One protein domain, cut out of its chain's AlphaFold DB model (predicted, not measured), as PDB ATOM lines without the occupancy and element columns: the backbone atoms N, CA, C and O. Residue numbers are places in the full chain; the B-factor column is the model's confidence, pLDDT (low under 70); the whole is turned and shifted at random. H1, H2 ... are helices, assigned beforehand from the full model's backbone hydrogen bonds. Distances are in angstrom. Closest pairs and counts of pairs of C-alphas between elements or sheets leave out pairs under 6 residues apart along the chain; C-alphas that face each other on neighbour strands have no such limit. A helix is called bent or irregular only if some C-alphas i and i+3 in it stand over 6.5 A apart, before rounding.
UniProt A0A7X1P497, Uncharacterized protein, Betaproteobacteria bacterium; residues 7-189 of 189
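What this domain is: This is residues 7 to 189 of the 189 residues of an uncharacterized protein of Betaproteobacteria bacterium (UniProt A0A7X1P497). Three helices, H5, H6 and H8, form a bundle at the core; H4 and then H3 continue outward from H5, side by side with it, and H2 crosses H4, H5 and H6 at about a right angle. At the other end H1 and H9 pack on H8, while the short H7 lies far out, beyond one end of H6. The 183 printed residues hold nine named helices, H1 to H9 in order, and no named strand, so the class is all helix. The whole is compact, with a radius of gyration of the C-alphas of 15.5 A, and rounded, spanning 41 by 39 by 33 A.

Where its parts are: Find C-alpha 7 at (239.434, 156.137, 227.059), where H1 begins; it runs 20.7 A to residue 20 and is irregular, with C-alphas 16 and 19 7.6 A apart. H2 takes residues 25 to 45, 30.2 A; H3 follows at 49 to 61 and H4 at 78 to 89. Look for H5 at residues 105 to 119, 21.2 A, and for H6 from C-alpha 124 at (241.683, 133.141, 245.377) to residue 144, 30.1 A. H7 is residues 147 to 152, H8 158 to 173, 21.4 A, and H9 178 to 188, ending at C-alpha 188 (248.379, 157.088, 240.555).

How they stand to each other: Begin with the up-and-down bundle H5, H6 and H8, each running against the one before. H6 and H8 touch, closest at the C-alphas of Gly 134 and Gly 165, 3.8 A, at a shallow tilt of 34.6 degrees, only just short of steep. The hairpin H5 and H6 is only just steep at 38 degrees; its closest C-alphas, Pro 105 and Tyr 135, are 6.0 A apart. H4 and H5, also a hairpin, touch at Gly 89 and Ser 107, C-alphas 4.3 A apart. H3 touches H4 in a further hairpin, at 9 degrees, closest at Gly 51 and Phe 88, 5.1 A between C-alphas. H2, with residues 27 to 35 alone, touches H6 about perpendicular, at 90 degrees; the closest C-alphas, Gly 31 and Val 132, are 5.9 A apart. H1 touches H9, closest C-alphas Ser 12 and Pro 178, 4.8 A. H7 touches no helix but is near H6 and near H8. Every O i to N i+4 pair is within hydrogen-bond range in H2, H3, H4, H6, H7 and H9; in H1 it is 8 of 10, in H5 10 of 11, in H8 11 of 12.

The domain as a whole: The C-alphas of Ser 25 and Gly 60, the two farthest apart, are 42.7 A apart. The links H3 to H4 and H4 to H5 are long, of 16 and 15 residues; in the first, residues 67 to 68 pair antiparallel with 75 to 76. The printed part has no cut, and no printed residue is under 70 in pLDDT.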
ATOM      1  N   THR A   7     238.391 157.043 226.551       95.69
ATOM      2  CA  THR A   7     239.434 156.137 227.059       95.69
ATOM      3  C   THR A   7     239.308 155.933 228.563       95.69
ATOM      4  O   THR A   7     239.254 154.796 229.021       95.69
ATOM      5  N   MET A   8     239.182 157.022 229.328       96.44
ATOM      6  CA  MET A   8     239.063 156.947 230.784       96.44
ATOM      7  C   MET A   8     237.782 156.218 231.207       96.44
ATOM      8  O   MET A   8     237.807 155.403 232.128       96.44
ATOM      9  N   ARG A   9     236.667 156.451 230.505       97.00
ATOM     10  CA  ARG A   9     235.402 155.747 230.757       97.00
ATOM     11  C   ARG A   9     235.550 154.238 230.553       97.00
ATOM     12  O   ARG A   9     235.316 153.486 231.494       97.00
ATOM     13  N   VAL A  10     236.039 153.824 229.383       97.88
ATOM     14  CA  VAL A  10     236.251 152.408 229.035       97.88
ATOM     15  C   VAL A  10     237.201 151.725 230.020       97.88
ATOM     16  O   VAL A  10     236.894 150.639 230.507       97.88
ATOM     17  N   LEU A  11     238.330 152.360 230.352       98.00
ATOM     18  CA  LEU A  11     239.309 151.797 231.283       98.00
ATOM     19  C   LEU A  11     238.725 151.649 232.695       98.00
ATOM     20  O   LEU A  11     238.872 150.600 233.321       98.00
ATOM     21  N   SER A  12     238.013 152.667 233.183       98.38
ATOM     22  CA  SER A  12     237.418 152.623 234.520       98.38
ATOM     23  C   SER A  12     236.317 151.563 234.658       98.38
ATOM     24  O   SER A  12     236.274 150.844 235.656       98.38
ATOM     25  N   GLU A  13     235.475 151.400 233.634       98.38
ATOM     26  CA  GLU A  13     234.457 150.344 233.570       98.38
ATOM     27  C   GLU A  13     235.083 148.950 233.456       98.38
ATOM     28  O   GLU A  13     234.600 147.995 234.071       98.38
ATOM     29  N   TYR A  14     236.175 148.828 232.695       98.62
ATOM     30  CA  TYR A  14     236.928 147.587 232.563       98.62
ATOM     31  C   TYR A  14     237.479 147.120 233.915       98.62
ATOM     32  O   TYR A  14     237.192 145.989 234.318       98.62
ATOM     33  N   ILE A  15     238.166 148.002 234.649       98.75
ATOM     34  CA  ILE A  15     238.740 147.703 235.969       98.75
ATOM     35  C   ILE A  15     237.635 147.376 236.988       98.75
ATOM     36  O   ILE A  15     237.671 146.321 237.622       98.75
ATOM     37  N   ALA A  16     236.593 148.211 237.094       98.75
ATOM     38  CA  ALA A  16     235.482 148.004 238.036       98.75
ATOM     39  C   ALA A  16     234.661 146.724 237.752       98.75
ATOM     40  O   ALA A  16     233.944 146.201 238.617       98.75
ATOM     41  N   GLY A  17     234.718 146.223 236.514       98.44
ATOM     42  CA  GLY A  17     234.048 145.004 236.067       98.44
ATOM     43  C   GLY A  17     234.891 143.733 236.139       98.44
ATOM     44  O   GLY A  17     234.326 142.642 236.036       98.44
ATOM     45  N   ALA A  18     236.206 143.847 236.319       98.12
ATOM     46  CA  ALA A  18     237.150 142.759 236.083       98.12
ATOM     47  C   ALA A  18     236.879 141.512 236.934       98.12
ATOM     48  O   ALA A  18     236.819 140.403 236.408       98.12
ATOM     49  N   LEU A  19     236.600 141.682 238.233       98.25
ATOM     50  CA  LEU A  19     236.369 140.549 239.137       98.25
ATOM     51  C   LEU A  19     235.126 139.720 238.791       98.25
ATOM     52  O   LEU A  19     235.029 138.568 239.214       98.25
ATOM     53  N   ARG A  20     234.168 140.282 238.042       97.56
ATOM     54  CA  ARG A  20     232.941 139.583 237.623       97.56
ATOM     55  C   ARG A  20     233.128 138.798 236.326       97.56
ATOM     56  O   ARG A  20     232.331 137.909 236.040       97.56
ATOM     57  N   LYS A  21     234.170 139.102 235.549       95.69
ATOM     58  CA  LYS A  21     234.437 138.451 234.266       95.69
ATOM     59  C   LYS A  21     235.199 137.150 234.493       95.69
ATOM     60  O   LYS A  21     236.205 137.115 235.197       95.69
ATOM     61  N   ARG A  22     234.708 136.061 233.901       97.25
ATOM     62  CA  ARG A  22     235.455 134.804 233.852       97.25
ATOM     63  C   ARG A  22     236.636 134.974 232.897       97.25
ATOM     64  O   ARG A  22     236.477 135.562 231.830       97.25
ATOM     65  N   LEU A  23     237.796 134.461 233.294       98.12
ATOM     66  CA  LEU A  23     238.971 134.427 232.435       98.12
ATOM     67  C   LEU A  23     238.825 133.293 231.408       98.12
ATOM     68  O   LEU A  23     238.285 132.237 231.756       98.12
ATOM     69  N   PRO A  24     239.297 133.475 230.163       98.38
ATOM     70  CA  PRO A  24     239.573 132.347 229.279       98.38
ATOM     71  C   PRO A  24     240.480 131.332 229.988       98.38
ATOM     72  O   PRO A  24     241.345 131.731 230.767       98.38
ATOM     73  N   SER A  25     240.297 130.036 229.730       98.00
ATOM     74  CA  SER A  25     241.006 128.970 230.461       98.00
ATOM     75  C   SER A  25     242.527 129.098 230.376       98.00
ATOM     76  O   SER A  25     243.201 128.980 231.392       98.00
ATOM     77  N   GLU A  26     243.053 129.413 229.192       98.19
ATOM     78  CA  GLU A  26     244.490 129.613 228.974       98.19
ATOM     79  C   GLU A  26     245.036 130.804 229.777       98.19
ATOM     80  O   GLU A  26     246.089 130.715 230.401       98.19
ATOM     81  N   VAL A  27     244.287 131.910 229.833       98.31
ATOM     82  CA  VAL A  27     244.664 133.098 230.616       98.31
ATOM     83  C   VAL A  27     244.625 132.794 232.113       98.31
ATOM     84  O   VAL A  27     245.489 133.244 232.861       98.31
ATOM     85  N   GLU A  28     243.634 132.023 232.563       98.50
ATOM     86  CA  GLU A  28     243.540 131.586 233.956       98.50
ATOM     87  C   GLU A  28     244.737 130.714 234.357       98.50
ATOM     88  O   GLU A  28     245.306 130.904 235.431       98.50
ATOM     89  N   GLU A  29     245.131 129.774 233.497       98.44
ATOM     90  CA  GLU A  29     246.287 128.907 233.716       98.44
ATOM     91  C   GLU A  29     247.593 129.706 233.762       98.44
ATOM     92  O   GLU A  29     248.342 129.599 234.734       98.44
ATOM     93  N   ARG A  30     247.828 130.587 232.783       98.12
ATOM     94  CA  ARG A  30     249.004 131.469 232.776       98.12
ATOM     95  C   ARG A  30     249.043 132.378 233.999       98.12
ATOM     96  O   ARG A  30     250.085 132.486 234.637       98.12
ATOM     97  N   GLY A  31     247.910 132.962 234.385       98.25
ATOM     98  CA  GLY A  31     247.818 133.790 235.587       98.25
ATOM     99  C   GLY A  31     248.189 133.036 236.868       98.25
ATOM    100  O   GLY A  31     248.830 133.608 237.745       98.25
ATOM    101  N   LYS A  32     247.838 131.745 236.981       98.69
ATOM    102  CA  LYS A  32     248.245 130.906 238.123       98.69
ATOM    103  C   LYS A  32     249.753 130.681 238.151       98.69
ATOM    104  O   LYS A  32     250.330 130.710 239.232       98.69
ATOM    105  N   LEU A  33     250.373 130.474 236.989       98.44
ATOM    106  CA  LEU A  33     251.821 130.296 236.885       98.44
ATOM    107  C   LEU A  33     252.572 131.578 237.267       98.44
ATOM    108  O   LEU A  33     253.465 131.499 238.098       98.44
ATOM    109  N   HIS A  34     252.157 132.744 236.762       97.94
ATOM    110  CA  HIS A  34     252.744 134.039 237.148       97.94
ATOM    111  C   HIS A  34     252.588 134.334 238.646       97.94
ATOM    112  O   HIS A  34     253.522 134.786 239.304       97.94
ATOM    113  N   LEU A  35     251.416 134.022 239.215       98.38
ATOM    114  CA  LEU A  35     251.190 134.149 240.654       98.38
ATOM    115  C   LEU A  35     252.119 133.225 241.457       98.38
ATOM    116  O   LEU A  35     252.700 133.660 242.446       98.38
ATOM    117  N   LEU A  36     252.256 131.960 241.046       98.12
ATOM    118  CA  LEU A  36     253.134 130.993 241.707       98.12
ATOM    119  C   LEU A  36     254.607 131.411 241.630       98.12
ATOM    120  O   LEU A  36     255.301 131.364 242.643       98.12
ATOM    121  N   ASP A  37     255.054 131.825 240.448       98.00
ATOM    122  CA  ASP A  37     256.407 132.315 240.190       98.00
ATOM    123  C   ASP A  37     256.742 133.508 241.091       98.00
ATOM    124  O   ASP A  37     257.699 133.470 241.866       98.00
ATOM    125  N   THR A  38     255.854 134.506 241.128       98.31
ATOM    126  CA  THR A  38     256.069 135.672 241.984       98.31
ATOM    127  C   THR A  38     256.097 135.289 243.462       98.31
ATOM    128  O   THR A  38     256.942 135.781 244.200       98.31
ATOM    129  N   LEU A  39     255.224 134.387 243.928       97.81
ATOM    130  CA  LEU A  39     255.259 133.916 245.320       97.81
ATOM    131  C   LEU A  39     256.605 133.264 245.676       97.81
ATOM    132  O   LEU A  39     257.086 133.451 246.796       97.81
ATOM    133  N   ALA A  40     257.227 132.536 244.745       97.56
ATOM    134  CA  ALA A  40     258.568 131.991 244.940       97.56
ATOM    135  C   ALA A  40     259.618 133.110 245.050       97.56
ATOM    136  O   ALA A  40     260.425 133.084 245.984       97.56
ATOM    137  N   ALA A  41     259.545 134.127 244.183       97.94
ATOM    138  CA  ALA A  41     260.401 135.312 244.254       97.94
ATOM    139  C   ALA A  41     260.235 136.065 245.588       97.94
ATOM    140  O   ALA A  41     261.226 136.405 246.227       97.94
ATOM    141  N   LEU A  42     259.003 136.226 246.095       98.25
ATOM    142  CA  LEU A  42     258.748 136.833 247.411       98.25
ATOM    143  C   LEU A  42     259.439 136.069 248.546       98.25
ATOM    144  O   LEU A  42     260.035 136.671 249.443       98.25
ATOM    145  N   VAL A  43     259.364 134.737 248.525       97.50
ATOM    146  CA  VAL A  43     259.997 133.898 249.548       97.50
ATOM    147  C   VAL A  43     261.522 133.979 249.457       97.50
ATOM    148  O   VAL A  43     262.161 134.159 250.496       97.50
ATOM    149  N   SER A  44     262.102 133.895 248.252       97.56
ATOM    150  CA  SER A  44     263.553 134.049 248.041       97.56
ATOM    151  C   SER A  44     264.023 135.434 248.499       97.56
ATOM    152  O   SER A  44     264.842 135.558 249.415       97.56
ATOM    153  N   GLY A  45     263.401 136.482 247.956       98.25
ATOM    154  CA  GLY A  45     263.760 137.877 248.174       98.25
ATOM    155  C   GLY A  45     263.654 138.329 249.626       98.25
ATOM    156  O   GLY A  45     264.481 139.122 250.078       98.25
ATOM    157  N   SER A  46     262.724 137.763 250.407       98.12
ATOM    158  CA  SER A  46     262.611 138.042 251.849       98.12
ATOM    159  C   SER A  46     263.887 137.714 252.643       98.12
ATOM    160  O   SER A  46     264.108 138.256 253.728       98.12
ATOM    161  N   ARG A  47     264.749 136.836 252.111       97.69
ATOM    162  CA  ARG A  47     265.995 136.390 252.752       97.69
ATOM    163  C   ARG A  47     267.224 137.165 252.278       97.69
ATOM    164  O   ARG A  47     268.281 137.032 252.896       97.69
ATOM    165  N   LEU A  48     267.093 137.963 251.219       98.25
ATOM    166  CA  LEU A  48     268.169 138.776 250.653       98.25
ATOM    167  C   LEU A  48     268.306 140.113 251.388       98.25
ATOM    168  O   LEU A  48     267.403 140.554 252.098       98.25
ATOM    169  N   VAL A  49     269.446 140.788 251.203       98.25
ATOM    170  CA  VAL A  49     269.733 142.072 251.872       98.25
ATOM    171  C   VAL A  49     268.634 143.120 251.629       98.25
ATOM    172  O   VAL A  49     268.185 143.700 252.622       98.25
ATOM    173  N   PRO A  50     268.138 143.355 250.392       97.12
ATOM    174  CA  PRO A  50     267.049 144.308 250.161       97.12
ATOM    175  C   PRO A  50     265.776 143.944 250.931       97.12
ATOM    176  O   PRO A  50     265.177 144.807 251.576       97.12
ATOM    177  N   GLY A  51     265.407 142.659 250.940       97.81
ATOM    178  CA  GLY A  51     264.244 142.172 251.675       97.81
ATOM    179  C   GLY A  51     264.383 142.357 253.182       97.81
ATOM    180  O   GLY A  51     263.476 142.886 253.821       97.81
ATOM    181  N   GLN A  52     265.546 142.049 253.757       98.25
ATOM    182  CA  GLN A  52     265.777 142.269 255.189       98.25
ATOM    183  C   GLN A  52     265.693 143.751 255.574       98.25
ATOM    184  O   GLN A  52     265.113 144.087 256.607       98.25
ATOM    185  N   ARG A  53     266.181 144.661 254.718       98.50
ATOM    186  CA  ARG A  53     266.016 146.109 254.934       98.50
ATOM    187  C   ARG A  53     264.557 146.547 254.853       98.50
ATOM    188  O   ARG A  53     264.125 147.342 255.686       98.50
ATOM    189  N   ALA A  54     263.791 146.011 253.906       98.38
ATOM    190  CA  ALA A  54     262.363 146.294 253.804       98.38
ATOM    191  C   ALA A  54     261.590 145.779 255.031       98.38
ATOM    192  O   ALA A  54     260.729 146.488 255.551       98.38
ATOM    193  N   ILE A  55     261.941 144.594 255.547       98.56
ATOM    194  CA  ILE A  55     261.376 144.023 256.777       98.56
ATOM    195  C   ILE A  55     261.632 144.944 257.974       98.56
ATOM    196  O   ILE A  55     260.701 145.256 258.717       98.56
ATOM    197  N   ASP A  56     262.873 145.388 258.171       98.38
ATOM    198  CA  ASP A  56     263.223 146.282 259.280       98.38
ATOM    199  C   ASP A  56     262.500 147.630 259.176       98.38
ATOM    200  O   ASP A  56     261.990 148.141 260.175       98.38
ATOM    201  N   TYR A  57     262.374 148.161 257.957       98.62
ATOM    202  CA  TYR A  57     261.636 149.391 257.691       98.62
ATOM    203  C   TYR A  57     260.156 149.274 258.085       98.62
ATOM    204  O   TYR A  57     259.666 150.069 258.889       98.62
ATOM    205  N   VAL A  58     259.440 148.252 257.600       98.44
ATOM    206  CA  VAL A  58     258.000 148.113 257.895       98.44
ATOM    207  C   VAL A  58     257.719 147.723 259.345       98.44
ATOM    208  O   VAL A  58     256.674 148.095 259.880       98.44
ATOM    209  N   LYS A  59     258.653 147.037 260.024       96.94
ATOM    210  CA  LYS A  59     258.581 146.829 261.482       96.94
ATOM    211  C   LYS A  59     258.587 148.157 262.234       96.94
ATOM    212  O   LYS A  59     257.805 148.312 263.166       96.94
ATOM    213  N   GLY A  60     259.443 149.099 261.830       97.44
ATOM    214  CA  GLY A  60     259.535 150.425 262.443       97.44
ATOM    215  C   GLY A  60     258.276 151.276 262.255       97.44
ATOM    216  O   GLY A  60     257.933 152.057 263.139       97.44
ATOM    217  N   LEU A  61     257.555 151.095 261.142       97.62
ATOM    218  CA  LEU A  61     256.297 151.802 260.874       97.62
ATOM    219  C   LEU A  61     255.100 151.254 261.667       97.62
ATOM    220  O   LEU A  61     254.141 151.985 261.914       97.62
ATOM    221  N   GLY A  62     255.114 149.969 262.040       94.69
ATOM    222  CA  GLY A  62     253.944 149.308 262.620       94.69
ATOM    223  C   GLY A  62     252.757 149.314 261.650       94.69
ATOM    224  O   GLY A  62     252.940 149.132 260.448       94.69
ATOM    225  N   GLY A  63     251.538 149.508 262.159       96.75
ATOM    226  CA  GLY A  63     250.316 149.638 261.357       96.75
ATOM    227  C   GLY A  63     249.196 148.676 261.761       96.75
ATOM    228  O   GLY A  63     249.405 147.717 262.506       96.75
ATOM    229  N   THR A  64     247.986 148.946 261.271       97.62
ATOM    230  CA  THR A  64     246.807 148.087 261.465       97.62
ATOM    231  C   THR A  64     247.047 146.711 260.856       97.62
ATOM    232  O   THR A  64     247.567 146.628 259.758       97.62
ATOM    233  N   LYS A  65     246.658 145.625 261.526       98.31
ATOM    234  CA  LYS A  65     246.853 144.258 261.018       98.31
ATOM    235  C   LYS A  65     245.876 143.939 259.881       98.31
ATOM    236  O   LYS A  65     244.784 143.446 260.140       98.31
ATOM    237  N   GLU A  66     246.272 144.228 258.648       98.62
ATOM    238  CA  GLU A  66     245.443 144.044 257.449       98.62
ATOM    239  C   GLU A  66     246.012 143.002 256.482       98.62
ATOM    240  O   GLU A  66     245.236 142.322 255.820       98.62
ATOM    241  N   ALA A  67     247.342 142.891 256.385       98.75
ATOM    242  CA  ALA A  67     248.005 142.015 255.427       98.75
ATOM    243  C   ALA A  67     249.374 141.504 255.900       98.75
ATOM    244  O   ALA A  67     250.065 142.136 256.708       98.75
ATOM    245  N   THR A  68     249.772 140.362 255.356       98.56
ATOM    246  CA  THR A  68     250.977 139.613 255.708       98.56
ATOM    247  C   THR A  68     252.199 140.068 254.910       98.56
ATOM    248  O   THR A  68     252.157 140.226 253.688       98.56
ATOM    249  N   VAL A  69     253.335 140.209 255.597       98.62
ATOM    250  CA  VAL A  69     254.658 140.311 254.961       98.62
ATOM    251  C   VAL A  69     255.177 138.891 254.715       98.62
ATOM    252  O   VAL A  69     255.512 138.172 255.664       98.62
ATOM    253  N   VAL A  70     255.209 138.472 253.449       98.00
ATOM    254  CA  VAL A  70     255.526 137.102 253.011       98.00
ATOM    255  C   VAL A  70     256.911 136.676 253.503       98.00
ATOM    256  O   VAL A  70     257.840 137.473 253.571       98.00
ATOM    257  N   GLY A  71     257.047 135.411 253.910       96.25
ATOM    258  CA  GLY A  71     258.296 134.888 254.481       96.25
ATOM    259  C   GLY A  71     258.534 135.273 255.948       96.25
ATOM    260  O   GLY A  71     259.555 134.898 256.523       96.25
ATOM    261  N   THR A  72     257.593 135.975 256.594       97.38
ATOM    262  CA  THR A  72     257.709 136.410 257.995       97.38
ATOM    263  C   THR A  72     256.445 136.096 258.814       97.38
ATOM    264  O   THR A  72     255.481 135.527 258.312       97.38
ATOM    265  N   ARG A  73     256.441 136.469 260.105       97.06
ATOM    266  CA  ARG A  73     255.245 136.447 260.979       97.06
ATOM    267  C   ARG A  73     254.581 137.822 261.129       97.06
ATOM    268  O   ARG A  73     253.750 138.011 262.015       97.06
ATOM    269  N   ILE A  74     255.005 138.807 260.341       98.25
ATOM    270  CA  ILE A  74     254.546 140.188 260.468       98.25
ATOM    271  C   ILE A  74     253.229 140.340 259.717       98.25
ATOM    272  O   ILE A  74     253.133 140.007 258.538       98.25
ATOM    273  N   VAL A  75     252.242 140.902 260.409       98.50
ATOM    274  CA  VAL A  75     250.991 141.382 259.823       98.50
ATOM    275  C   VAL A  75     250.898 142.869 260.134       98.50
ATOM    276  O   VAL A  75     251.012 143.268 261.294       98.50
ATOM    277  N   THR A  76     250.743 143.682 259.097       98.62
ATOM    278  CA  THR A  76     250.774 145.151 259.144       98.62
ATOM    279  C   THR A  76     249.729 145.718 258.176       98.62
ATOM    280  O   THR A  76     248.886 144.971 257.675       98.62
ATOM    281  N   SER A  77     249.725 147.034 257.954       98.75
ATOM    282  CA  SER A  77     248.793 147.678 257.031       98.75
ATOM    283  C   SER A  77     249.010 147.150 255.615       98.75
ATOM    284  O   SER A  77     250.128 146.777 255.249       98.75
ATOM    285  N   ALA A  78     247.960 147.144 254.793       98.62
ATOM    286  CA  ALA A  78     248.055 146.606 253.437       98.62
ATOM    287  C   ALA A  78     249.107 147.332 252.586       98.62
ATOM    288  O   ALA A  78     249.773 146.704 251.769       98.62
ATOM    289  N   VAL A  79     249.301 148.636 252.812       98.25
ATOM    290  CA  VAL A  79     250.328 149.424 252.116       98.25
ATOM    291  C   VAL A  79     251.744 149.027 252.540       98.25
ATOM    292  O   VAL A  79     252.605 148.850 251.681       98.25
ATOM    293  N   ASN A  80     251.982 148.806 253.836       98.69
ATOM    294  CA  ASN A  80     253.293 148.385 254.335       98.69
ATOM    295  C   ASN A  80     253.623 146.957 253.882       98.69
ATOM    296  O   ASN A  80     254.746 146.687 253.459       98.69
ATOM    297  N   ALA A  81     252.643 146.052 253.929       98.81
ATOM    298  CA  ALA A  81     252.807 144.690 253.436       98.81
ATOM    299  C   ALA A  81     253.106 144.675 251.930       98.81
ATOM    300  O   ALA A  81     254.072 144.039 251.515       98.81
ATOM    301  N   ALA A  82     252.350 145.433 251.127       98.69
ATOM    302  CA  ALA A  82     252.580 145.545 249.689       98.69
ATOM    303  C   ALA A  82     253.963 146.129 249.370       98.69
ATOM    304  O   ALA A  82     254.628 145.621 248.476       98.69
ATOM    305  N   PHE A  83     254.419 147.136 250.122       98.50
ATOM    306  CA  PHE A  83     255.758 147.707 249.968       98.50
ATOM    307  C   PHE A  83     256.860 146.672 250.232       98.50
ATOM    308  O   PHE A  83     257.733 146.476 249.389       98.50
ATOM    309  N   ALA A  84     256.816 145.982 251.378       98.69
ATOM    310  CA  ALA A  84     257.835 144.987 251.714       98.69
ATOM    311  C   ALA A  84     257.817 143.807 250.736       98.69
ATOM    312  O   ALA A  84     258.860 143.427 250.216       98.69
ATOM    313  N   ASN A  85     256.632 143.282 250.428       98.69
ATOM    314  CA  ASN A  85     256.482 142.204 249.457       98.69
ATOM    315  C   ASN A  85     256.950 142.655 248.059       98.69
ATOM    316  O   ASN A  85     257.637 141.900 247.386       98.69
ATOM    317  N   GLY A  86     256.679 143.894 247.641       98.06
ATOM    318  CA  GLY A  86     257.198 144.445 246.384       98.06
ATOM    319  C   GLY A  86     258.724 144.449 246.324       98.06
ATOM    320  O   GLY A  86     259.318 143.971 245.361       98.06
ATOM    321  N   MET A  87     259.362 144.884 247.413       97.94
ATOM    322  CA  MET A  87     260.818 144.816 247.552       97.94
ATOM    323  C   MET A  87     261.345 143.381 247.477       97.94
ATOM    324  O   MET A  87     262.429 143.180 246.945       97.94
ATOM    325  N   PHE A  88     260.613 142.384 247.986       98.25
ATOM    326  CA  PHE A  88     261.027 140.981 247.868       98.25
ATOM    327  C   PHE A  88     260.904 140.480 246.435       98.25
ATOM    328  O   PHE A  88     261.801 139.790 245.964       98.25
ATOM    329  N   GLY A  89     259.811 140.839 245.758       96.81
ATOM    330  CA  GLY A  89     259.492 140.355 244.418       96.81
ATOM    331  C   GLY A  89     260.588 140.662 243.411       96.81
ATOM    332  O   GLY A  89     260.870 139.821 242.575       96.81
ATOM    333  N   HIS A  90     261.248 141.812 243.551       96.44
ATOM    334  CA  HIS A  90     262.318 142.241 242.651       96.44
ATOM    335  C   HIS A  90     263.735 142.083 243.240       96.44
ATOM    336  O   HIS A  90     264.714 142.481 242.620       96.44
ATOM    337  N   ALA A  91     263.886 141.543 244.458       96.62
ATOM    338  CA  ALA A  91     265.185 141.522 245.148       96.62
ATOM    339  C   ALA A  91     266.233 140.609 244.490       96.62
ATOM    340  O   ALA A  91     267.426 140.853 244.661       96.62
ATOM    341  N   ASP A  92     265.782 139.539 243.834       91.94
ATOM    342  CA  ASP A  92     266.625 138.484 243.248       91.94
ATOM    343  C   ASP A  92     266.721 138.604 241.714       91.94
ATOM    344  O   ASP A  92     267.412 137.818 241.079       91.94
ATOM    345  N   GLU A  93     265.993 139.556 241.109       90.38
ATOM    346  CA  GLU A  93     265.826 139.703 239.647       90.38
ATOM    347  C   GLU A  93     265.388 138.400 238.938       90.38
ATOM    348  O   GLU A  93     265.641 138.183 237.752       90.38
ATOM    349  N   THR A  94     264.724 137.503 239.676       90.75
ATOM    350  CA  THR A  94     264.134 136.257 239.164       90.75
ATOM    351  C   THR A  94     262.652 136.402 238.829       90.75
ATOM    352  O   THR A  94     262.009 135.408 238.506       90.75
ATOM    353  N   ASP A  95     262.084 137.594 239.003       90.06
ATOM    354  CA  ASP A  95     260.695 137.881 238.683       90.06
ATOM    355  C   ASP A  95     260.423 137.819 237.181       90.06
ATOM    356  O   ASP A  95     261.315 137.891 236.330       90.06
ATOM    357  N   ASP A  96     259.145 137.661 236.852       94.12
ATOM    358  CA  ASP A  96     258.711 137.596 235.472       94.12
ATOM    359  C   ASP A  96     258.991 138.886 234.686       94.12
ATOM    360  O   ASP A  96     259.298 139.954 235.215       94.12
ATOM    361  N   SER A  97     258.902 138.775 233.362       95.62
ATOM    362  CA  SER A  97     259.056 139.909 232.458       95.62
ATOM    363  C   SER A  97     258.042 139.843 231.324       95.62
ATOM    364  O   SER A  97     257.643 138.767 230.868       95.62
ATOM    365  N   HIS A  98     257.629 141.014 230.841       96.81
ATOM    366  CA  HIS A  98     256.818 141.142 229.635       96.81
ATOM    367  C   HIS A  98     257.581 141.949 228.570       96.81
ATOM    368  O   HIS A  98     257.607 143.184 228.626       96.81
ATOM    369  N   PRO A  99     258.192 141.283 227.567       95.31
ATOM    370  CA  PRO A  99     259.129 141.922 226.640       95.31
ATOM    371  C   PRO A  99     258.568 143.133 225.888       95.31
ATOM    372  O   PRO A  99     259.266 144.126 225.717       95.31
ATOM    373  N   ALA A 100     257.302 143.083 225.460       94.75
ATOM    374  CA  ALA A 100     256.714 144.156 224.655       94.75
ATOM    375  C   ALA A 100     256.454 145.448 225.449       94.75
ATOM    376  O   ALA A 100     256.459 146.531 224.865       94.75
ATOM    377  N   SER A 101     256.230 145.354 226.763       95.31
ATOM    378  CA  SER A 101     256.135 146.530 227.641       95.31
ATOM    379  C   SER A 101     257.446 146.849 228.348       95.31
ATOM    380  O   SER A 101     257.534 147.913 228.947       95.31
ATOM    381  N   MET A 102     258.452 145.970 228.272       96.75
ATOM    382  CA  MET A 102     259.697 146.069 229.040       96.75
ATOM    383  C   MET A 102     259.439 146.211 230.549       96.75
ATOM    384  O   MET A 102     260.102 146.996 231.220       96.75
ATOM    385  N   THR A 103     258.433 145.500 231.068       97.12
ATOM    386  CA  THR A 103     258.025 145.567 232.481       97.12
ATOM    387  C   THR A 103     258.244 144.245 233.209       97.12
ATOM    388  O   THR A 103     258.411 143.209 232.556       97.12
ATOM    389  N   HIS A 104     258.166 144.289 234.543       97.38
ATOM    390  CA  HIS A 104     258.249 143.136 235.442       97.38
ATOM    391  C   HIS A 104     256.982 143.061 236.308       97.38
ATOM    392  O   HIS A 104     256.996 143.397 237.493       97.38
ATOM    393  N   PRO A 105     255.826 142.697 235.720       97.75
ATOM    394  CA  PRO A 105     254.539 142.998 236.334       97.75
ATOM    395  C   PRO A 105     254.322 142.287 237.674       97.75
ATOM    396  O   PRO A 105     253.674 142.843 238.567       97.75
ATOM    397  N   GLY A 106     254.861 141.076 237.841       97.62
ATOM    398  CA  GLY A 106     254.680 140.278 239.049       97.62
ATOM    399  C   GLY A 106     255.166 140.987 240.301       97.62
ATOM    400  O   GLY A 106     254.424 141.053 241.289       97.62
ATOM    401  N   SER A 107     256.349 141.601 240.243       97.12
ATOM    402  CA  SER A 107     257.022 142.160 241.416       97.12
ATOM    403  C   SER A 107     256.285 143.327 242.073       97.12
ATOM    404  O   SER A 107     256.464 143.537 243.268       97.12
ATOM    405  N   ALA A 108     255.384 144.028 241.377       98.19
ATOM    406  CA  ALA A 108     254.510 145.029 242.004       98.19
ATOM    407  C   ALA A 108     253.051 144.569 242.137       98.19
ATOM    408  O   ALA A 108     252.400 144.804 243.162       98.19
ATOM    409  N   ILE A 109     252.509 143.918 241.104       98.81
ATOM    410  CA  ILE A 109     251.069 143.663 240.997       98.81
ATOM    411  C   ILE A 109     250.639 142.573 241.969       98.81
ATOM    412  O   ILE A 109     249.621 142.727 242.645       98.81
ATOM    413  N   VAL A 110     251.403 141.482 242.069       98.75
ATOM    414  CA  VAL A 110     251.067 140.376 242.973       98.75
ATOM    415  C   VAL A 110     251.156 140.816 244.440       98.75
ATOM    416  O   VAL A 110     250.182 140.583 245.157       98.75
ATOM    417  N   PRO A 111     252.209 141.515 244.909       98.75
ATOM    418  CA  PRO A 111     252.255 142.089 246.258       98.75
ATOM    419  C   PRO A 111     251.082 143.001 246.610       98.75
ATOM    420  O   PRO A 111     250.489 142.859 247.687       98.75
ATOM    421  N   ALA A 112     250.715 143.913 245.705       98.81
ATOM    422  CA  ALA A 112     249.585 144.814 245.905       98.81
ATOM    423  C   ALA A 112     248.257 144.045 245.963       98.81
ATOM    424  O   ALA A 112     247.437 144.268 246.859       98.81
ATOM    425  N   ALA A 113     248.060 143.101 245.039       98.88
ATOM    426  CA  ALA A 113     246.858 142.288 244.968       98.88
ATOM    427  C   ALA A 113     246.718 141.357 246.179       98.88
ATOM    428  O   ALA A 113     245.636 141.270 246.749       98.88
ATOM    429  N   LEU A 114     247.797 140.702 246.614       98.69
ATOM    430  CA  LEU A 114     247.790 139.817 247.779       98.69
ATOM    431  C   LEU A 114     247.436 140.597 249.050       98.69
ATOM    432  O   LEU A 114     246.522 140.213 249.777       98.69
ATOM    433  N   SER A 115     248.081 141.749 249.256       98.81
ATOM    434  CA  SER A 115     247.848 142.584 250.440       98.81
ATOM    435  C   SER A 115     246.419 143.133 250.484       98.81
ATOM    436  O   SER A 115     245.773 143.134 251.532       98.81
ATOM    437  N   MET A 116     245.882 143.561 249.339       98.81
ATOM    438  CA  MET A 116     244.495 144.024 249.261       98.81
ATOM    439  C   MET A 116     243.479 142.887 249.333       98.81
ATOM    440  O   MET A 116     242.384 143.092 249.848       98.81
ATOM    441  N   ALA A 117     243.810 141.691 248.843       98.81
ATOM    442  CA  ALA A 117     242.940 140.532 248.967       98.81
ATOM    443  C   ALA A 117     242.785 140.104 250.431       98.81
ATOM    444  O   ALA A 117     241.660 139.820 250.839       98.81
ATOM    445  N   GLU A 118     243.863 140.118 251.222       98.69
ATOM    446  CA  GLU A 118     243.789 139.874 252.670       98.69
ATOM    447  C   GLU A 118     242.945 140.946 253.368       98.69
ATOM    448  O   GLU A 118     241.948 140.614 254.014       98.69
ATOM    449  N   ARG A 119     243.259 142.231 253.145       98.75
ATOM    450  CA  ARG A 119     242.531 143.357 253.750       98.75
ATOM    451  C   ARG A 119     241.028 143.331 253.457       98.75
ATOM    452  O   ARG A 119     240.216 143.579 254.343       98.75
ATOM    453  N   GLU A 120     240.655 143.041 252.214       98.69
ATOM    454  CA  GLU A 120     239.265 143.053 251.737       98.69
ATOM    455  C   GLU A 120     238.566 141.683 251.860       98.69
ATOM    456  O   GLU A 120     237.456 141.502 251.338       98.69
ATOM    457  N   ASN A 121     239.222 140.709 252.505       98.25
ATOM    458  CA  ASN A 121     238.765 139.331 252.681       98.25
ATOM    459  C   ASN A 121     238.263 138.699 251.362       98.25
ATOM    460  O   ASN A 121     237.112 138.268 251.224       98.25
ATOM    461  N   ARG A 122     239.115 138.729 250.331       98.50
ATOM    462  CA  ARG A 122     238.830 138.218 248.984       98.50
ATOM    463  C   ARG A 122     239.360 136.801 248.803       98.50
ATOM    464  O   ARG A 122     240.407 136.432 249.315       98.50
ATOM    465  N   ASN A 123     238.630 136.007 248.023       98.31
ATOM    466  CA  ASN A 123     239.020 134.636 247.711       98.31
ATOM    467  C   ASN A 123     240.060 134.563 246.577       98.31
ATOM    468  O   ASN A 123     240.275 135.525 245.837       98.31
ATOM    469  N   GLY A 124     240.655 133.380 246.396       98.06
ATOM    470  CA  GLY A 124     241.683 133.141 245.377       98.06
ATOM    471  C   GLY A 124     241.224 133.413 243.940       98.06
ATOM    472  O   GLY A 124     242.007 133.887 243.125       98.06
ATOM    473  N   THR A 125     239.943 133.196 243.615       98.56
ATOM    474  CA  THR A 125     239.404 133.532 242.286       98.56
ATOM    475  C   THR A 125     239.410 135.040 242.037       98.56
ATOM    476  O   THR A 125     239.747 135.477 240.938       98.56
ATOM    477  N   ALA A 126     239.038 135.843 243.037       98.75
ATOM    478  CA  ALA A 126     239.103 137.296 242.942       98.75
ATOM    479  C   ALA A 126     240.555 137.786 242.861       98.75
ATOM    480  O   ALA A 126     240.843 138.635 242.023       98.75
ATOM    481  N   LEU A 127     241.461 137.208 243.660       98.81
ATOM    482  CA  LEU A 127     242.896 137.494 243.593       98.81
ATOM    483  C   LEU A 127     243.450 137.236 242.186       98.81
ATOM    484  O   LEU A 127     244.006 138.142 241.574       98.81
ATOM    485  N   LEU A 128     243.226 136.041 241.633       98.81
ATOM    486  CA  LEU A 128     243.722 135.673 240.306       98.81
ATOM    487  C   LEU A 128     243.188 136.604 239.206       98.81
ATOM    488  O   LEU A 128     243.943 137.047 238.345       98.81
ATOM    489  N   ARG A 129     241.894 136.951 239.249       98.81
ATOM    490  CA  ARG A 129     241.297 137.908 238.299       98.81
ATOM    491  C   ARG A 129     241.894 139.309 238.433       98.81
ATOM    492  O   ARG A 129     242.074 139.973 237.418       98.81
ATOM    493  N   ALA A 130     242.186 139.755 239.654       98.88
ATOM    494  CA  ALA A 130     242.813 141.050 239.906       98.88
ATOM    495  C   ALA A 130     244.261 141.096 239.405       98.88
ATOM    496  O   ALA A 130     244.648 142.079 238.784       98.88
ATOM    497  N   VAL A 131     245.033 140.026 239.620       98.88
ATOM    498  CA  VAL A 131     246.407 139.905 239.110       98.88
ATOM    499  C   VAL A 131     246.410 139.976 237.586       98.88
ATOM    500  O   VAL A 131     247.080 140.833 237.019       98.88
ATOM    501  N   VAL A 132     245.582 139.170 236.912       98.81
ATOM    502  CA  VAL A 132     245.484 139.191 235.442       98.81
ATOM    503  C   VAL A 132     245.045 140.562 234.914       98.81
ATOM    504  O   VAL A 132     245.595 141.042 233.925       98.81
ATOM    505  N   LEU A 133     244.089 141.218 235.579       98.88
ATOM    506  CA  LEU A 133     243.699 142.591 235.252       98.88
ATOM    507  C   LEU A 133     244.882 143.554 235.357       98.88
ATOM    508  O   LEU A 133     245.075 144.380 234.468       98.88
ATOM    509  N   GLY A 134     245.644 143.474 236.448       98.81
ATOM    510  CA  GLY A 134     246.806 144.326 236.655       98.81
ATOM    511  C   GLY A 134     247.824 144.155 235.533       98.81
ATOM    512  O   GLY A 134     248.292 145.155 234.998       98.81
ATOM    513  N   TYR A 135     248.127 142.912 235.141       98.69
ATOM    514  CA  TYR A 135     249.058 142.619 234.045       98.69
ATOM    515  C   TYR A 135     248.575 143.224 232.722       98.69
ATOM    516  O   TYR A 135     249.353 143.867 232.019       98.69
ATOM    517  N   ASP A 136     247.285 143.077 232.400       98.50
ATOM    518  CA  ASP A 136     246.701 143.646 231.178       98.50
ATOM    519  C   ASP A 136     246.781 145.185 231.171       98.50
ATOM    520  O   ASP A 136     247.166 145.782 230.163       98.50
ATOM    521  N   VAL A 137     246.485 145.838 232.303       98.62
ATOM    522  CA  VAL A 137     246.596 147.301 232.441       98.62
ATOM    523  C   VAL A 137     248.051 147.765 232.354       98.62
ATOM    524  O   VAL A 137     248.330 148.710 231.617       98.62
ATOM    525  N   CYS A 138     248.971 147.089 233.049       98.56
ATOM    526  CA  CYS A 138     250.404 147.384 233.024       98.56
ATOM    527  C   CYS A 138     250.958 147.344 231.594       98.56
ATOM    528  O   CYS A 138     251.550 148.322 231.120       98.56
ATOM    529  N   ALA A 139     250.716 146.237 230.885       98.06
ATOM    530  CA  ALA A 139     251.238 146.043 229.542       98.06
ATOM    531  C   ALA A 139     250.686 147.105 228.583       98.06
ATOM    532  O   ALA A 139     251.453 147.792 227.906       98.06
ATOM    533  N   ARG A 140     249.360 147.305 228.564       97.81
ATOM    534  CA  ARG A 140     248.716 148.265 227.653       97.81
ATOM    535  C   ARG A 140     249.145 149.704 227.913       97.81
ATOM    536  O   ARG A 140     249.362 150.440 226.953       97.81
ATOM    537  N   LEU A 141     249.263 150.105 229.180       96.94
ATOM    538  CA  LEU A 141     249.683 151.458 229.544       96.94
ATOM    539  C   LEU A 141     251.098 151.731 229.048       96.94
ATOM    540  O   LEU A 141     251.319 152.689 228.311       96.94
ATOM    541  N   THR A 142     252.038 150.851 229.369       96.81
ATOM    542  CA  THR A 142     253.440 151.049 228.992       96.81
ATOM    543  C   THR A 142     253.636 150.987 227.478       96.81
ATOM    544  O   THR A 142     254.341 151.816 226.907       96.81
ATOM    545  N   MET A 143     252.943 150.072 226.792       96.62
ATOM    546  CA  MET A 143     252.964 150.002 225.326       96.62
ATOM    547  C   MET A 143     252.398 151.275 224.679       96.62
ATOM    548  O   MET A 143     252.928 151.731 223.669       96.62
ATOM    549  N   SER A 144     251.363 151.888 225.269       96.12
ATOM    550  CA  SER A 144     250.797 153.154 224.774       96.12
ATOM    551  C   SER A 144     251.731 154.356 224.928       96.12
ATOM    552  O   SER A 144     251.605 155.322 224.178       96.12
ATOM    553  N   LEU A 145     252.678 154.281 225.868       94.69
ATOM    554  CA  LEU A 145     253.707 155.295 226.093       94.69
ATOM    555  C   LEU A 145     254.978 155.039 225.272       94.69
ATOM    556  O   LEU A 145     255.915 155.822 225.373       94.69
ATOM    557  N   ASN A 146     255.007 153.973 224.462       95.44
ATOM    558  CA  ASN A 146     256.199 153.470 223.782       95.44
ATOM    559  C   ASN A 146     257.323 153.121 224.778       95.44
ATOM    560  O   ASN A 146     258.220 153.916 225.050       95.44
ATOM    561  N   ALA A 147     257.282 151.887 225.290       93.69
ATOM    562  CA  ALA A 147     258.230 151.362 226.275       93.69
ATOM    563  C   ALA A 147     259.707 151.603 225.914       93.69
ATOM    564  O   ALA A 147     260.501 151.968 226.779       93.69
ATOM    565  N   MET A 148     260.064 151.449 224.635       95.12
ATOM    566  CA  MET A 148     261.436 151.665 224.177       95.12
ATOM    567  C   MET A 148     261.823 153.146 224.228       95.12
ATOM    568  O   MET A 148     262.919 153.469 224.669       95.12
ATOM    569  N   ASP A 149     260.934 154.057 223.824       95.38
ATOM    570  CA  ASP A 149     261.195 155.502 223.924       95.38
ATOM    571  C   ASP A 149     261.346 155.945 225.389       95.38
ATOM    572  O   ASP A 149     262.260 156.705 225.704       95.38
ATOM    573  N   LEU A 150     260.526 155.414 226.307       93.69
ATOM    574  CA  LEU A 150     260.692 155.644 227.749       93.69
ATOM    575  C   LEU A 150     262.076 155.199 228.238       93.69
ATOM    576  O   LEU A 150     262.775 155.972 228.897       93.69
ATOM    577  N   PHE A 151     262.478 153.976 227.885       93.62
ATOM    578  CA  PHE A 151     263.772 153.417 228.265       93.62
ATOM    579  C   PHE A 151     264.944 154.237 227.712       93.62
ATOM    580  O   PHE A 151     265.849 154.612 228.455       93.62
ATOM    581  N   LEU A 152     264.905 154.590 226.425       96.25
ATOM    582  CA  LEU A 152     265.949 155.386 225.771       96.25
ATOM    583  C   LEU A 152     266.069 156.805 226.347       96.25
ATOM    584  O   LEU A 152     267.135 157.413 226.262       96.25
ATOM    585  N   ARG A 153     265.005 157.323 226.969       95.62
ATOM    586  CA  ARG A 153     265.009 158.598 227.703       95.62
ATOM    587  C   ARG A 153     265.474 158.470 229.156       95.62
ATOM    588  O   ARG A 153     265.437 159.452 229.891       95.62
ATOM    589  N   GLY A 154     265.930 157.288 229.569       95.44
ATOM    590  CA  GLY A 154     266.463 157.027 230.904       95.44
ATOM    591  C   GLY A 154     265.402 156.721 231.958       95.44
ATOM    592  O   GLY A 154     265.714 156.720 233.147       95.44
ATOM    593  N   HIS A 155     264.156 156.464 231.558       95.38
ATOM    594  CA  HIS A 155     263.141 155.993 232.488       95.38
ATOM    595  C   HIS A 155     263.157 154.468 232.609       95.38
ATOM    596  O   HIS A 155     263.441 153.763 231.646       95.38
ATOM    597  N   HIS A 156     262.777 153.951 233.776       93.56
ATOM    598  CA  HIS A 156     262.548 152.522 233.969       93.56
ATOM    599  C   HIS A 156     261.060 152.213 233.699       93.56
ATOM    600  O   HIS A 156     260.217 152.644 234.490       93.56
ATOM    601  N   PRO A 157     260.690 151.519 232.601       93.12
ATOM    602  CA  PRO A 157     259.284 151.307 232.227       93.12
ATOM    603  C   PRO A 157     258.378 150.689 233.321       93.12
ATOM    604  O   PRO A 157     257.236 151.150 233.441       93.12
ATOM    605  N   PRO A 158     258.856 149.755 234.179       93.56
ATOM    606  CA  PRO A 158     258.162 149.305 235.391       93.56
ATOM    607  C   PRO A 158     257.566 150.417 236.256       93.56
ATOM    608  O   PRO A 158     256.444 150.283 236.740       93.56
ATOM    609  N   CYS A 159     258.256 151.556 236.400       91.56
ATOM    610  CA  CYS A 159     257.792 152.671 237.231       91.56
ATOM    611  C   CYS A 159     256.437 153.243 236.782       91.56
ATOM    612  O   CYS A 159     255.756 153.877 237.584       91.56
ATOM    613  N   PHE A 160     256.037 153.014 235.528       94.25
ATOM    614  CA  PHE A 160     254.729 153.408 235.009       94.25
ATOM    615  C   PHE A 160     253.789 152.208 234.953       94.25
ATOM    616  O   PHE A 160     252.744 152.205 235.600       94.25
ATOM    617  N   GLY A 161     254.148 151.174 234.190       96.25
ATOM    618  CA  GLY A 161     253.271 150.030 233.950       96.25
ATOM    619  C   GLY A 161     252.843 149.335 235.230       96.25
ATOM    620  O   GLY A 161     251.647 149.183 235.496       96.25
ATOM    621  N   ASP A 162     253.822 148.958 236.042       97.56
ATOM    622  CA  ASP A 162     253.606 148.115 237.213       97.56
ATOM    623  C   ASP A 162     252.871 148.895 238.308       97.56
ATOM    624  O   ASP A 162     251.983 148.348 238.963       97.56
ATOM    625  N   LEU A 163     253.130 150.204 238.417       97.56
ATOM    626  CA  LEU A 163     252.402 151.120 239.299       97.56
ATOM    627  C   LEU A 163     250.899 151.161 238.969       97.56
ATOM    628  O   LEU A 163     250.053 150.970 239.849       97.56
ATOM    629  N   PHE A 164     250.545 151.365 237.698       98.44
ATOM    630  CA  PHE A 164     249.143 151.403 237.273       98.44
ATOM    631  C   PHE A 164     248.480 150.021 237.294       98.44
ATOM    632  O   PHE A 164     247.294 149.914 237.623       98.44
ATOM    633  N   GLY A 165     249.229 148.958 236.994       98.75
ATOM    634  CA  GLY A 165     248.767 147.579 237.134       98.75
ATOM    635  C   GLY A 165     248.441 147.227 238.587       98.75
ATOM    636  O   GLY A 165     247.372 146.677 238.869       98.75
ATOM    637  N   ALA A 166     249.311 147.610 239.524       98.75
ATOM    638  CA  ALA A 166     249.120 147.397 240.955       98.75
ATOM    639  C   ALA A 166     247.902 148.172 241.472       98.75
ATOM    640  O   ALA A 166     247.061 147.605 242.176       98.75
ATOM    641  N   ALA A 167     247.745 149.435 241.056       98.69
ATOM    642  CA  ALA A 167     246.566 150.236 241.370       98.69
ATOM    643  C   ALA A 167     245.278 149.594 240.827       98.69
ATOM    644  O   ALA A 167     244.297 149.463 241.558       98.69
ATOM    645  N   ALA A 168     245.274 149.127 239.573       98.88
ATOM    646  CA  ALA A 168     244.118 148.459 238.979       98.88
ATOM    647  C   ALA A 168     243.721 147.184 239.742       98.88
ATOM    648  O   ALA A 168     242.539 146.999 240.047       98.88
ATOM    649  N   ALA A 169     244.691 146.336 240.097       98.88
ATOM    650  CA  ALA A 169     244.445 145.121 240.870       98.88
ATOM    651  C   ALA A 169     243.891 145.439 242.272       98.88
ATOM    652  O   ALA A 169     242.853 144.901 242.672       98.88
ATOM    653  N   ALA A 170     244.532 146.369 242.989       98.81
ATOM    654  CA  ALA A 170     244.108 146.833 244.309       98.81
ATOM    655  C   ALA A 170     242.692 147.439 244.288       98.81
ATOM    656  O   ALA A 170     241.835 147.061 245.091       98.81
ATOM    657  N   GLY A 171     242.415 148.335 243.336       98.69
ATOM    658  CA  GLY A 171     241.116 148.987 243.175       98.69
ATOM    659  C   GLY A 171     239.994 148.014 242.816       98.69
ATOM    660  O   GLY A 171     238.878 148.127 243.333       98.69
ATOM    661  N   ALA A 172     240.285 147.013 241.982       98.81
ATOM    662  CA  ALA A 172     239.331 145.954 241.669       98.81
ATOM    663  C   ALA A 172     238.991 145.114 242.912       98.81
ATOM    664  O   ALA A 172     237.813 144.849 243.165       98.81
ATOM    665  N   LEU A 173     239.987 144.746 243.728       98.81
ATOM    666  CA  LEU A 173     239.790 144.010 244.989       98.81
ATOM    667  C   LEU A 173     239.017 144.824 246.032       98.81
ATOM    668  O   LEU A 173     238.136 144.271 246.700       98.81
ATOM    669  N   ALA A 174     239.238 146.137 246.089       98.62
ATOM    670  CA  ALA A 174     238.437 147.075 246.879       98.62
ATOM    671  C   ALA A 174     237.015 147.302 246.318       98.62
ATOM    672  O   ALA A 174     236.208 147.993 246.937       98.62
ATOM    673  N   ARG A 175     236.676 146.709 245.161       98.38
ATOM    674  CA  ARG A 175     235.379 146.848 244.468       98.38
ATOM    675  C   ARG A 175     234.982 148.306 244.228       98.38
ATOM    676  O   ARG A 175     233.819 148.673 244.388       98.38
ATOM    677  N   LEU A 176     235.950 149.128 243.828       98.62
ATOM    678  CA  LEU A 176     235.675 150.504 243.438       98.62
ATOM    679  C   LEU A 176     234.714 150.545 242.239       98.62
ATOM    680  O   LEU A 176     234.844 149.773 241.287       98.62
ATOM    681  N   ASP A 177     233.747 151.459 242.292       98.50
ATOM    682  CA  ASP A 177     232.910 151.790 241.141       98.50
ATOM    683  C   ASP A 177     233.728 152.547 240.066       98.50
ATOM    684  O   ASP A 177     234.827 153.038 240.357       98.50
ATOM    685  N   PRO A 178     233.228 152.676 238.821       98.19
ATOM    686  CA  PRO A 178     233.969 153.355 237.757       98.19
ATOM    687  C   PRO A 178     234.390 154.791 238.108       98.19
ATOM    688  O   PRO A 178     235.453 155.240 237.688       98.19
ATOM    689  N   GLN A 179     233.608 155.525 238.907       97.62
ATOM    690  CA  GLN A 179     233.974 156.882 239.312       97.62
ATOM    691  C   GLN A 179     235.176 156.869 240.265       97.62
ATOM    692  O   GLN A 179     236.130 157.617 240.061       97.62
ATOM    693  N   ARG A 180     235.169 155.992 241.270       98.38
ATOM    694  CA  ARG A 180     236.275 155.846 242.224       98.38
ATOM    695  C   ARG A 180     237.531 155.273 241.578       98.38
ATOM    696  O   ARG A 180     238.624 155.707 241.930       98.38
ATOM    697  N   VAL A 181     237.397 154.378 240.595       98.62
ATOM    698  CA  VAL A 181     238.537 153.915 239.784       98.62
ATOM    699  C   VAL A 181     239.205 155.087 239.070       98.62
ATOM    700  O   VAL A 181     240.427 155.172 239.049       98.62
ATOM    701  N   ARG A 182     238.436 156.033 238.524       97.38
ATOM    702  CA  ARG A 182     239.027 157.219 237.891       97.38
ATOM    703  C   ARG A 182     239.808 158.084 238.870       97.38
ATOM    704  O   ARG A 182     240.871 158.578 238.514       97.38
ATOM    705  N   TYR A 183     239.276 158.292 240.072       97.75
ATOM    706  CA  TYR A 183     239.982 159.056 241.102       97.75
ATOM    707  C   TYR A 183     241.268 158.353 241.509       97.75
ATOM    708  O   TYR A 183     242.312 158.989 241.542       97.75
ATOM    709  N   MET A 184     241.209 157.037 241.717       98.19
ATOM    710  CA  MET A 184     242.388 156.215 241.970       98.19
ATOM    711  C   MET A 184     243.440 156.403 240.871       98.19
ATOM    712  O   MET A 184     244.547 156.808 241.188       98.19
ATOM    713  N   LEU A 185     243.077 156.224 239.595       97.50
ATOM    714  CA  LEU A 185     244.000 156.425 238.468       97.50
ATOM    715  C   LEU A 185     244.562 157.853 238.398       97.50
ATOM    716  O   LEU A 185     245.680 158.035 237.938       97.50
ATOM    717  N   SER A 186     243.805 158.857 238.856       95.88
ATOM    718  CA  SER A 186     244.272 160.250 238.905       95.88
ATOM    719  C   SER A 186     245.298 160.487 240.014       95.88
ATOM    720  O   SER A 186     246.162 161.330 239.841       95.88
ATOM    721  N   TYR A 187     245.208 159.769 241.139       95.56
ATOM    722  CA  TYR A 187     246.215 159.814 242.209       95.56
ATOM    723  C   TYR A 187     247.424 158.911 241.931       95.56
ATOM    724  O   TYR A 187     248.449 159.047 242.591       95.56
ATOM    725  N   THR A 188     247.286 157.956 241.009       96.06
ATOM    726  CA  THR A 188     248.379 157.088 240.555       96.06
ATOM    727  C   THR A 188     249.318 157.791 239.567       96.06
ATOM    728  O   THR A 188     250.489 157.431 239.514       96.06
ATOM    729  N   ALA A 189     248.801 158.747 238.785       90.56
ATOM    730  CA  ALA A 189     249.541 159.524 237.785       90.56
ATOM    731  C   ALA A 189     250.343 160.672 238.414       90.56
ATOM    732  O   ALA A 189     251.458 160.929 237.911       90.56
TER     733      ALA A 189